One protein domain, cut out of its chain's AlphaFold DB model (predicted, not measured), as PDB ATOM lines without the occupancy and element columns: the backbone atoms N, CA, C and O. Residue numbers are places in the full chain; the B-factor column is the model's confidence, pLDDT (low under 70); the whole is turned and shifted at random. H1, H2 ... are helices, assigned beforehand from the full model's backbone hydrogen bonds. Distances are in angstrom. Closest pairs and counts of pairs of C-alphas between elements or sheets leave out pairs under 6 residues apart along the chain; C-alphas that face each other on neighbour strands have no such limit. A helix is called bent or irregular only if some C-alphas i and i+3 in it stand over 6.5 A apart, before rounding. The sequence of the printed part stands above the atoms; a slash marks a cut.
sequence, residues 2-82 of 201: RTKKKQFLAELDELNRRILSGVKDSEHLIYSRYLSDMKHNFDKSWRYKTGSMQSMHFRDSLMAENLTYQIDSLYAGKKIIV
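What this domain is: This is residues 2 to 82 of the 201 residues of an uncharacterized protein of Sphingobacterium sp. B29 (UniProt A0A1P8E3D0). Three long helices lie side by side in one flat row, each running back against the one before, with H2 in the middle, H1 along one side of it and H3 along the other. The row is loosely made: H1 and H2 meet closely, while H3 meets H2 near their shared link and otherwise draws away from it, and after H3 the last residues, 79 to 82, fold back. The printed part has 81 residues with three named helices, in the order H1, H2, H3, and no named strand, an all-helix class. The whole is loose, with a radius of gyration of the C-alphas of 14.9 A, and flat, with spans of 45 by 36 by 10 A.

Where its parts are: Begin with H2, residues 26 to 47: find C-alpha 26 at (110.015, 119.143, 81.750), and from there the helix runs 31.6 A to C-alpha 47. Look before it for H1, residues 2 to 21, which begins at C-alpha 2 at (109.739, 125.571, 116.085) and is 29.1 A long. Look after it for H3, residues 53 to 74, which is 30.3 A long and ends at C-alpha 74 at (110.114, 129.145, 78.186). H3 is neither bent nor irregular, but only just: C-alphas 71 and 74 are 6.4 A apart.

How they stand to each other: Start again at H2, which touches both other helices. H1 and H2 touch with 20 pairs of C-alphas within 8 A, and their closest C-alphas are those of Asn 16 and Ser 32, 5.4 A apart. They form a helical hairpin, running opposite ways at a shallow tilt of 13 degrees. On H2, look at residues 37 to 45: with these alone it touches H3, which touches it with residues 55 to 62 alone. The closest C-alphas there are those of Lys 44 and Ser 55, 6.5 A apart. H2 and H3 are also a helical hairpin, running opposite ways at a shallow tilt of 7 degrees. H1 and H3 are apart. In H1, H2 and H3 every O i to N i+4 pair is within hydrogen-bond range.

The domain as a whole: The two C-alphas farthest apart are those of Thr 3 and Gly 77, at 45.5 A. Residues 2 to 82 are printed without a cut, and both links, H1 to H2 with 4 residues and H2 to H3 with 5, are tight. Residues 21 to 26 stand free, and so do residues 72 to 78, of which 72 to 74 belong to H3. The mean pLDDT of the printed part is 92.0; look at residues 2 and 23 for the two values under 70.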
ATOM      1  N   ARG A   2     108.565 125.397 116.971       69.50
ATOM      2  CA  ARG A   2     109.739 125.571 116.085       69.50
ATOM      3  C   ARG A   2     110.240 124.265 115.437       69.50
ATOM      4  O   ARG A   2     110.656 124.292 114.287       69.50
ATOM      5  N   THR A   3     110.132 123.132 116.136       83.44
ATOM      6  CA  THR A   3     110.549 121.804 115.643       83.44
ATOM      7  C   THR A   3     109.658 121.285 114.510       83.44
ATOM      8  O   THR A   3     110.177 120.883 113.479       83.44
ATOM      9  N   LYS A   4     108.325 121.403 114.639       91.31
ATOM     10  CA  LYS A   4     107.366 120.975 113.599       91.31
ATOM     11  C   LYS A   4     107.536 121.750 112.284       91.31
ATOM     12  O   LYS A   4     107.499 121.163 111.215       91.31
ATOM     13  N   LYS A   5     107.793 123.064 112.366       93.44
ATOM     14  CA  LYS A   5     108.071 123.911 111.191       93.44
ATOM     15  C   LYS A   5     109.324 123.462 110.436       93.44
ATOM     16  O   LYS A   5     109.298 123.352 109.219       93.44
ATOM     17  N   LYS A   6     110.414 123.179 111.160       92.31
ATOM     18  CA  LYS A   6     111.657 122.676 110.554       92.31
ATOM     19  C   LYS A   6     111.461 121.308 109.904       92.31
ATOM     20  O   LYS A   6     111.953 121.107 108.803       92.31
ATOM     21  N   GLN A   7     110.738 120.408 110.570       95.19
ATOM     22  CA  GLN A   7     110.421 119.091 110.025       95.19
ATOM     23  C   GLN A   7     109.639 119.207 108.709       95.19
ATOM     24  O   GLN A   7     110.047 118.618 107.720       95.19
ATOM     25  N   PHE A   8     108.599 120.042 108.667       95.44
ATOM     26  CA  PHE A   8     107.822 120.271 107.447       95.44
ATOM     27  C   PHE A   8     108.683 120.770 106.270       95.44
ATOM     28  O   PHE A   8     108.572 120.260 105.159       95.44
ATOM     29  N   LEU A   9     109.585 121.736 106.498       95.31
ATOM     30  CA  LEU A   9     110.490 122.201 105.435       95.31
ATOM     31  C   LEU A   9     111.456 121.098 104.974       95.31
ATOM     32  O   LEU A   9     111.759 121.022 103.787       95.31
ATOM     33  N   ALA A  10     111.914 120.239 105.891       95.25
ATOM     34  CA  ALA A  10     112.770 119.103 105.559       95.25
ATOM     35  C   ALA A  10     112.027 118.024 104.749       95.25
ATOM     36  O   ALA A  10     112.622 117.416 103.863       95.25
ATOM     37  N   GLU A  11     110.736 117.812 105.012       96.12
ATOM     38  CA  GLU A  11     109.884 116.909 104.227       96.12
ATOM     39  C   GLU A  11     109.696 117.421 102.789       96.12
ATOM     40  O   GLU A  11     109.806 116.638 101.846       96.12
ATOM     41  N   LEU A  12     109.511 118.734 102.595       95.81
ATOM     42  CA  LEU A  12     109.481 119.339 101.255       95.81
ATOM     43  C   LEU A  12     110.817 119.179 100.512       95.81
ATOM     44  O   LEU A  12     110.820 118.859  99.323       95.81
ATOM     45  N   ASP A  13     111.947 119.363 101.204       94.50
ATOM     46  CA  ASP A  13     113.279 119.139 100.624       94.50
ATOM     47  C   ASP A  13     113.484 117.678 100.211       94.50
ATOM     48  O   ASP A  13     114.042 117.398  99.149       94.50
ATOM     49  N   GLU A  14     113.019 116.737 101.030       95.12
ATOM     50  CA  GLU A  14     113.112 115.309 100.741       95.12
ATOM     51  C   GLU A  14     112.260 114.908  99.534       95.12
ATOM     52  O   GLU A  14     112.747 114.208  98.644       95.12
ATOM     53  N   LEU A  15     111.020 115.399  99.449       94.06
ATOM     54  CA  LEU A  15     110.175 115.207  98.268       94.06
ATOM     55  C   LEU A  15     110.844 115.775  97.012       94.06
ATOM     56  O   LEU A  15     110.892 115.104  95.982       94.06
ATOM     57  N   ASN A  16     111.426 116.972  97.111       93.25
ATOM     58  CA  ASN A  16     112.112 117.601  95.990       93.25
ATOM     59  C   ASN A  16     113.326 116.782  95.519       93.25
ATOM     60  O   ASN A  16     113.510 116.577  94.319       93.25
ATOM     61  N   ARG A  17     114.124 116.239  96.451       91.75
ATOM     62  CA  ARG A  17     115.241 115.339  96.119       91.75
ATOM     63  C   ARG A  17     114.780 114.085  95.384       91.75
ATOM     64  O   ARG A  17     115.428 113.690  94.420       91.75
ATOM     65  N   ARG A  18     113.663 113.481  95.803       91.06
ATOM     66  CA  ARG A  18     113.107 112.286  95.147       91.06
ATOM     67  C   ARG A  18     112.685 112.575  93.711       91.06
ATOM     68  O   ARG A  18     113.077 111.825  92.823       91.06
ATOM     69  N   ILE A  19     111.992 113.691  93.475       88.69
ATOM     70  CA  ILE A  19     111.610 114.122  92.119       88.69
ATOM     71  C   ILE A  19     112.852 114.326  91.245       88.69
ATOM     72  O   ILE A  19     112.909 113.838  90.120       88.69
ATOM     73  N   LEU A  20     113.887 114.983  91.773       85.25
ATOM     74  CA  LEU A  20     115.118 115.256  91.024       85.25
ATOM     75  C   LEU A  20     116.026 114.032  90.813       85.25
ATOM     76  O   LEU A  20     116.932 114.100  89.978       85.25
ATOM     77  N   SER A  21     115.821 112.947  91.567       84.75
ATOM     78  CA  SER A  21     116.595 111.701  91.455       84.75
ATOM     79  C   SER A  21     116.143 110.785  90.307       84.75
ATOM     80  O   SER A  21     116.876 109.867  89.949       84.75
ATOM     81  N   GLY A  22     114.963 111.043  89.725       73.88
ATOM     82  CA  GLY A  22     114.400 110.295  88.596       73.88
ATOM     83  C   GLY A  22     114.752 110.865  87.213       73.88
ATOM     84  O   GLY A  22     115.728 111.600  87.043       73.88
ATOM     85  N   VAL A  23     113.941 110.511  86.206       67.62
ATOM     86  CA  VAL A  23     114.046 111.032  84.830       67.62
ATOM     87  C   VAL A  23     113.749 112.532  84.834       67.62
ATOM     88  O   VAL A  23     112.736 112.970  85.359       67.62
ATOM     89  N   LYS A  24     114.638 113.339  84.253       73.44
ATOM     90  CA  LYS A  24     114.532 114.807  84.254       73.44
ATOM     91  C   LYS A  24     113.887 115.308  82.972       73.44
ATOM     92  O   LYS A  24     114.561 115.885  82.120       73.44
ATOM     93  N   ASP A  25     112.596 115.062  82.827       83.06
ATOM     94  CA  ASP A  25     111.805 115.743  81.806       83.06
ATOM     95  C   ASP A  25     111.307 117.118  82.304       83.06
ATOM     96  O   ASP A  25     111.598 117.563  83.422       83.06
ATOM     97  N   SER A  26     110.576 117.825  81.444       82.12
ATOM     98  CA  SER A  26     110.015 119.143  81.750       82.12
ATOM     99  C   SER A  26     109.040 119.132  82.928       82.12
ATOM    100  O   SER A  26     108.963 120.118  83.659       82.12
ATOM    101  N   GLU A  27     108.307 118.038  83.129       86.19
ATOM    102  CA  GLU A  27     107.310 117.925  84.192       86.19
ATOM    103  C   GLU A  27     107.990 117.841  85.567       86.19
ATOM    104  O   GLU A  27     107.647 118.592  86.485       86.19
ATOM    105  N   HIS A  28     109.048 117.035  85.685       88.31
ATOM    106  CA  HIS A  28     109.831 116.920  86.919       88.31
ATOM    107  C   HIS A  28     110.468 118.256  87.333       88.31
ATOM    108  O   HIS A  28     110.528 118.584  88.523       88.31
ATOM    109  N   LEU A  29     110.909 119.065  86.364       85.75
ATOM    110  CA  LEU A  29     111.445 120.405  86.626       85.75
ATOM    111  C   LEU A  29     110.373 121.364  87.160       85.75
ATOM    112  O   LEU A  29     110.659 122.144  88.074       85.75
ATOM    113  N   ILE A  30     109.145 121.298  86.635       87.31
ATOM    114  CA  ILE A  30     108.020 122.110  87.121       87.31
ATOM    115  C   ILE A  30     107.683 121.727  88.564       87.31
ATOM    116  O   ILE A  30     107.599 122.607  89.424       87.31
ATOM    117  N   TYR A  31     107.553 120.431  88.863       90.31
ATOM    118  CA  TYR A  31     107.253 119.985  90.225       90.31
ATOM    119  C   TYR A  31     108.358 120.336  91.215       90.31
ATOM    120  O   TYR A  31     108.067 120.786  92.324       90.31
ATOM    121  N   SER A  32     109.623 120.203  90.810       90.31
ATOM    122  CA  SER A  32     110.752 120.596  91.648       90.31
ATOM    123  C   SER A  32     110.702 122.082  92.023       90.31
ATOM    124  O   SER A  32     110.847 122.443  93.196       90.31
ATOM    125  N   ARG A  33     110.413 122.952  91.046       89.50
ATOM    126  CA  ARG A  33     110.226 124.389  91.286       89.50
ATOM    127  C   ARG A  33     109.033 124.667  92.192       89.50
ATOM    128  O   ARG A  33     109.173 125.431  93.140       89.50
ATOM    129  N   TYR A  34     107.904 123.999  91.967       91.69
ATOM    130  CA  TYR A  34     106.711 124.158  92.797       91.69
ATOM    131  C   TYR A  34     106.964 123.790  94.271       91.69
ATOM    132  O   TYR A  34     106.600 124.547  95.173       91.69
ATOM    133  N   LEU A  35     107.645 122.668  94.540       93.31
ATOM    134  CA  LEU A  35     108.029 122.277  95.903       93.31
ATOM    135  C   LEU A  35     108.976 123.299  96.548       93.31
ATOM    136  O   LEU A  35     108.812 123.643  97.724       93.31
ATOM    137  N   SER A  36     109.941 123.804  95.774       92.50
ATOM    138  CA  SER A  36     110.859 124.860  96.208       92.50
ATOM    139  C   SER A  36     110.103 126.145  96.575       92.50
ATOM    140  O   SER A  36     110.283 126.680  97.670       92.50
ATOM    141  N   ASP A  37     109.180 126.597  95.725       92.69
ATOM    142  CA  ASP A  37     108.354 127.785  95.961       92.69
ATOM    143  C   ASP A  37     107.461 127.634  97.197       92.69
ATOM    144  O   ASP A  37     107.379 128.554  98.018       92.69
ATOM    145  N   MET A  38     106.843 126.464  97.394       94.62
ATOM    146  CA  MET A  38     106.080 126.180  98.611       94.62
ATOM    147  C   MET A  38     106.959 126.304  99.853       94.62
ATOM    148  O   MET A  38     106.609 127.033 100.786       94.62
ATOM    149  N   LYS A  39     108.120 125.640  99.861       95.19
ATOM    150  CA  LYS A  39     109.070 125.696 100.977       95.19
ATOM    151  C   LYS A  39     109.446 127.139 101.295       95.19
ATOM    152  O   LYS A  39     109.352 127.559 102.451       95.19
ATOM    153  N   HIS A  40     109.831 127.906 100.280       94.81
ATOM    154  CA  HIS A  40     110.204 129.302 100.442       94.81
ATOM    155  C   HIS A  40     109.048 130.163 100.956       94.81
ATOM    156  O   HIS A  40     109.253 131.010 101.827       94.81
ATOM    157  N   ASN A  41     107.823 129.937 100.479       93.12
ATOM    158  CA  ASN A  41     106.652 130.667 100.950       93.12
ATOM    159  C   ASN A  41     106.375 130.410 102.441       93.12
ATOM    160  O   ASN A  41     106.136 131.362 103.196       93.12
ATOM    161  N   PHE A  42     106.454 129.151 102.884       94.25
ATOM    162  CA  PHE A  42     106.285 128.795 104.296       94.25
ATOM    163  C   PHE A  42     107.420 129.342 105.166       94.25
ATOM    164  O   PHE A  42     107.142 129.989 106.180       94.25
ATOM    165  N   ASP A  43     108.682 129.161 104.761       93.94
ATOM    166  CA  ASP A  43     109.839 129.675 105.505       93.94
ATOM    167  C   ASP A  43     109.769 131.200 105.661       93.94
ATOM    168  O   ASP A  43     109.806 131.719 106.783       93.94
ATOM    169  N   LYS A  44     109.527 131.925 104.559       93.62
ATOM    170  CA  LYS A  44     109.347 133.384 104.565       93.62
ATOM    171  C   LYS A  44     108.269 133.810 105.553       93.62
ATOM    172  O   LYS A  44     108.493 134.711 106.360       93.62
ATOM    173  N   SER A  45     107.092 133.189 105.471       91.81
ATOM    174  CA  SER A  45     105.916 133.567 106.267       91.81
ATOM    175  C   SER A  45     106.078 133.255 107.754       91.81
ATOM    176  O   SER A  45     105.396 133.841 108.590       91.81
ATOM    177  N   TRP A  46     106.991 132.351 108.115       93.69
ATOM    178  CA  TRP A  46     107.319 132.059 109.509       93.69
ATOM    179  C   TRP A  46     108.489 132.868 110.057       93.69
ATOM    180  O   TRP A  46     108.552 133.060 111.273       93.69
ATOM    181  N   ARG A  47     109.417 133.289 109.197       92.62
ATOM    182  CA  ARG A  47     110.642 133.992 109.587       92.62
ATOM    183  C   ARG A  47     110.476 135.506 109.624       92.62
ATOM    184  O   ARG A  47     111.083 136.153 110.474       92.62
ATOM    185  N   TYR A  48     109.686 136.068 108.715       93.88
ATOM    186  CA  TYR A  48     109.570 137.513 108.550       93.88
ATOM    187  C   TYR A  48     108.161 138.004 108.859       93.88
ATOM    188  O   TYR A  48     107.169 137.356 108.529       93.88
ATOM    189  N   LYS A  49     108.072 139.204 109.441       93.44
ATOM    190  CA  LYS A  49     106.798 139.911 109.585       93.44
ATOM    191  C   LYS A  49     106.249 140.245 108.193       93.44
ATOM    192  O   LYS A  49     106.984 140.721 107.327       93.44
ATOM    193  N   THR A  50     104.955 140.023 107.982       88.50
ATOM    194  CA  THR A  50     104.266 140.430 106.751       88.50
ATOM    195  C   THR A  50     104.472 141.923 106.493       88.50
ATOM    196  O   THR A  50     104.361 142.735 107.409       88.50
ATOM    197  N   GLY A  51     104.815 142.272 105.251       85.62
ATOM    198  CA  GLY A  51     105.081 143.652 104.836       85.62
ATOM    199  C   GLY A  51     106.448 144.212 105.249       85.62
ATOM    200  O   GLY A  51     106.747 145.353 104.915       85.62
ATOM    201  N   SER A  52     107.303 143.454 105.950       92.94
ATOM    202  CA  SER A  52     108.653 143.939 106.267       92.94
ATOM    203  C   SER A  52     109.543 143.991 105.020       92.94
ATOM    204  O   SER A  52     109.413 143.161 104.118       92.94
ATOM    205  N   MET A  53     110.504 144.920 104.995       92.81
ATOM    206  CA  MET A  53     111.470 145.061 103.893       92.81
ATOM    207  C   MET A  53     112.255 143.770 103.640       92.81
ATOM    208  O   MET A  53     112.442 143.386 102.493       92.81
ATOM    209  N   GLN A  54     112.622 143.032 104.692       93.94
ATOM    210  CA  GLN A  54     113.295 141.734 104.565       93.94
ATOM    211  C   GLN A  54     112.385 140.669 103.935       93.94
ATOM    212  O   GLN A  54     112.846 139.865 103.128       93.94
ATOM    213  N   SER A  55     111.089 140.677 104.270       94.56
ATOM    214  CA  SER A  55     110.094 139.794 103.649       94.56
ATOM    215  C   SER A  55     109.939 140.106 102.158       94.56
ATOM    216  O   SER A  55     109.926 139.191 101.335       94.56
ATOM    217  N   MET A  56     109.878 141.397 101.801       94.50
ATOM    218  CA  MET A  56     109.815 141.851 100.408       94.50
ATOM    219  C   MET A  56     111.097 141.543  99.638       94.50
ATOM    220  O   MET A  56     111.016 141.068  98.515       94.50
ATOM    221  N   HIS A  57     112.269 141.737 100.244       96.44
ATOM    222  CA  HIS A  57     113.559 141.372  99.657       96.44
ATOM    223  C   HIS A  57     113.607 139.889  99.306       96.44
ATOM    224  O   HIS A  57     113.946 139.520  98.184       96.44
ATOM    225  N   PHE A  58     113.248 139.031 100.264       96.06
ATOM    226  CA  PHE A  58     113.235 137.592 100.045       96.06
ATOM    227  C   PHE A  58     112.243 137.213  98.939       96.06
ATOM    228  O   PHE A  58     112.607 136.497  98.009       96.06
ATOM    229  N   ARG A  59     111.024 137.770  98.975       95.12
ATOM    230  CA  ARG A  59     110.015 137.581  97.922       95.12
ATOM    231  C   ARG A  59     110.543 137.988  96.541       95.12
ATOM    232  O   ARG A  59     110.450 137.196  95.612       95.12
ATOM    233  N   ASP A  60     111.101 139.185  96.399       97.44
ATOM    234  CA  ASP A  60     111.557 139.710  95.108       97.44
ATOM    235  C   ASP A  60     112.764 138.938  94.557       97.44
ATOM    236  O   ASP A  60     112.891 138.793  93.341       97.44
ATOM    237  N   SER A  61     113.609 138.368  95.426       96.81
ATOM    238  CA  SER A  61     114.682 137.463  94.994       96.81
ATOM    239  C   SER A  61     114.149 136.182  94.342       96.81
ATOM    240  O   SER A  61     114.667 135.763  93.309       96.81
ATOM    241  N   LEU A  62     113.065 135.615  94.881       95.81
ATOM    242  CA  LEU A  62     112.408 134.430  94.322       95.81
ATOM    243  C   LEU A  62     111.625 134.763  93.052       95.81
ATOM    244  O   LEU A  62     111.684 134.020  92.075       95.81
ATOM    245  N   MET A  63     110.947 135.919  93.021       96.56
ATOM    246  CA  MET A  63     110.337 136.442  91.793       96.56
ATOM    247  C   MET A  63     111.387 136.578  90.687       96.56
ATOM    248  O   MET A  63     111.125 136.198  89.549       96.56
ATOM    249  N   ALA A  64     112.584 137.074  91.018       97.69
ATOM    250  CA  ALA A  64     113.674 137.216  90.064       97.69
ATOM    251  C   ALA A  64     114.172 135.864  89.549       97.69
ATOM    252  O   ALA A  64     114.383 135.731  88.346       97.69
ATOM    253  N   GLU A  65     114.339 134.866  90.418       96.00
ATOM    254  CA  GLU A  65     114.733 133.513  90.017       96.00
ATOM    255  C   GLU A  65     113.705 132.882  89.068       96.00
ATOM    256  O   GLU A  65     114.057 132.423  87.978       96.00
ATOM    257  N   ASN A  66     112.426 132.924  89.445       94.00
ATOM    258  CA  ASN A  66     111.345 132.330  88.666       94.00
ATOM    259  C   ASN A  66     111.133 133.041  87.330       94.00
ATOM    260  O   ASN A  66     110.980 132.385  86.299       94.00
ATOM    261  N   LEU A  67     111.163 134.374  87.316       96.38
ATOM    262  CA  LEU A  67     111.038 135.140  86.081       96.38
ATOM    263  C   LEU A  67     112.258 134.946  85.175       96.38
ATOM    264  O   LEU A  67     112.107 134.816  83.967       96.38
ATOM    265  N   THR A  68     113.459 134.871  85.745       96.94
ATOM    266  CA  THR A  68     114.681 134.602  84.979       96.94
ATOM    267  C   THR A  68     114.609 133.261  84.262       96.94
ATOM    268  O   THR A  68     114.914 133.191  83.077       96.94
ATOM    269  N   TYR A  69     114.148 132.212  84.947       93.50
ATOM    270  CA  TYR A  69     113.924 130.920  84.305       93.50
ATOM    271  C   TYR A  69     112.952 131.038  83.129       93.50
ATOM    272  O   TYR A  69     113.252 130.550  82.045       93.50
ATOM    273  N   GLN A  70     111.822 131.721  83.312       93.31
ATOM    274  CA  GLN A  70     110.837 131.907  82.245       93.31
ATOM    275  C   GLN A  70     111.415 132.663  81.041       93.31
ATOM    276  O   GLN A  70     111.209 132.229  79.911       93.31
ATOM    277  N   ILE A  71     112.154 133.752  81.275       96.62
ATOM    278  CA  ILE A  71     112.790 134.552  80.217       96.62
ATOM    279  C   ILE A  71     113.810 133.712  79.438       96.62
ATOM    280  O   ILE A  71     113.781 133.697  78.210       96.62
ATOM    281  N   ASP A  72     114.691 133.001  80.142       96.06
ATOM    282  CA  ASP A  72     115.826 132.310  79.523       96.06
ATOM    283  C   ASP A  72     115.457 130.961  78.895       96.06
ATOM    284  O   ASP A  72     116.213 130.447  78.074       96.06
ATOM    285  N   SER A  73     114.331 130.363  79.298       91.69
ATOM    286  CA  SER A  73     113.902 129.047  78.813       91.69
ATOM    287  C   SER A  73     112.581 129.115  78.052       91.69
ATOM    288  O   SER A  73     112.576 129.067  76.825       91.69
ATOM    289  N   LEU A  74     111.459 129.257  78.758       90.56
ATOM    290  CA  LEU A  74     110.114 129.145  78.186       90.56
ATOM    291  C   LEU A  74     109.818 130.211  77.123       90.56
ATOM    292  O   LEU A  74     109.103 129.948  76.158       90.56
ATOM    293  N   TYR A  75     110.381 131.407  77.292       95.38
ATOM    294  CA  TYR A  75     110.165 132.562  76.422       95.38
ATOM    295  C   TYR A  75     111.466 133.065  75.787       95.38
ATOM    296  O   TYR A  75     111.576 134.246  75.444       95.38
ATOM    297  N   ALA A  76     112.444 132.175  75.603       95.88
ATOM    298  CA  ALA A  76     113.730 132.522  75.014       95.88
ATOM    299  C   ALA A  76     113.561 133.235  73.657       95.88
ATOM    300  O   ALA A  76     112.794 132.814  72.785       95.88
ATOM    301  N   GLY A  77     114.270 134.355  73.487       95.94
ATOM    302  CA  GLY A  77     114.224 135.173  72.270       95.94
ATOM    303  C   GLY A  77     112.933 135.980  72.071       95.94
ATOM    304  O   GLY A  77     112.753 136.581  71.010       95.94
ATOM    305  N   LYS A  78     112.021 136.012  73.051       97.81
ATOM    306  CA  LYS A  78     110.797 136.825  72.994       97.81
ATOM    307  C   LYS A  78     110.971 138.153  73.730       97.81
ATOM    308  O   LYS A  78     111.728 138.266  74.690       97.81
ATOM    309  N   LYS A  79     110.214 139.165  73.296       97.56
ATOM    310  CA  LYS A  79     109.998 140.387  74.084       97.56
ATOM    311  C   LYS A  79     108.975 140.083  75.171       97.56
ATOM    312  O   LYS A  79     107.942 139.486  74.882       97.56
ATOM    313  N   ILE A  80     109.266 140.497  76.397       97.62
ATOM    314  CA  ILE A  80     108.471 140.160  77.579       97.62
ATOM    315  C   ILE A  80     108.090 141.454  78.288       97.62
ATOM    316  O   ILE A  80     108.936 142.322  78.498       97.62
ATOM    317  N   ILE A  81     106.815 141.575  78.654       98.00
ATOM    318  CA  ILE A  81     106.309 142.654  79.503       98.00
ATOM    319  C   ILE A  81     106.103 142.076  80.899       98.00
ATOM    320  O   ILE A  81     105.368 141.106  81.073       98.00
ATOM    321  N   VAL A  82     106.754 142.681  81.888       97.56
ATOM    322  CA  VAL A  82     106.612 142.308  83.297       97.56
ATOM    323  C   VAL A  82     105.710 143.336  83.958       97.56
ATOM    324  O   VAL A  82     106.130 144.459  84.224       97.56
TER     325      VAL A  82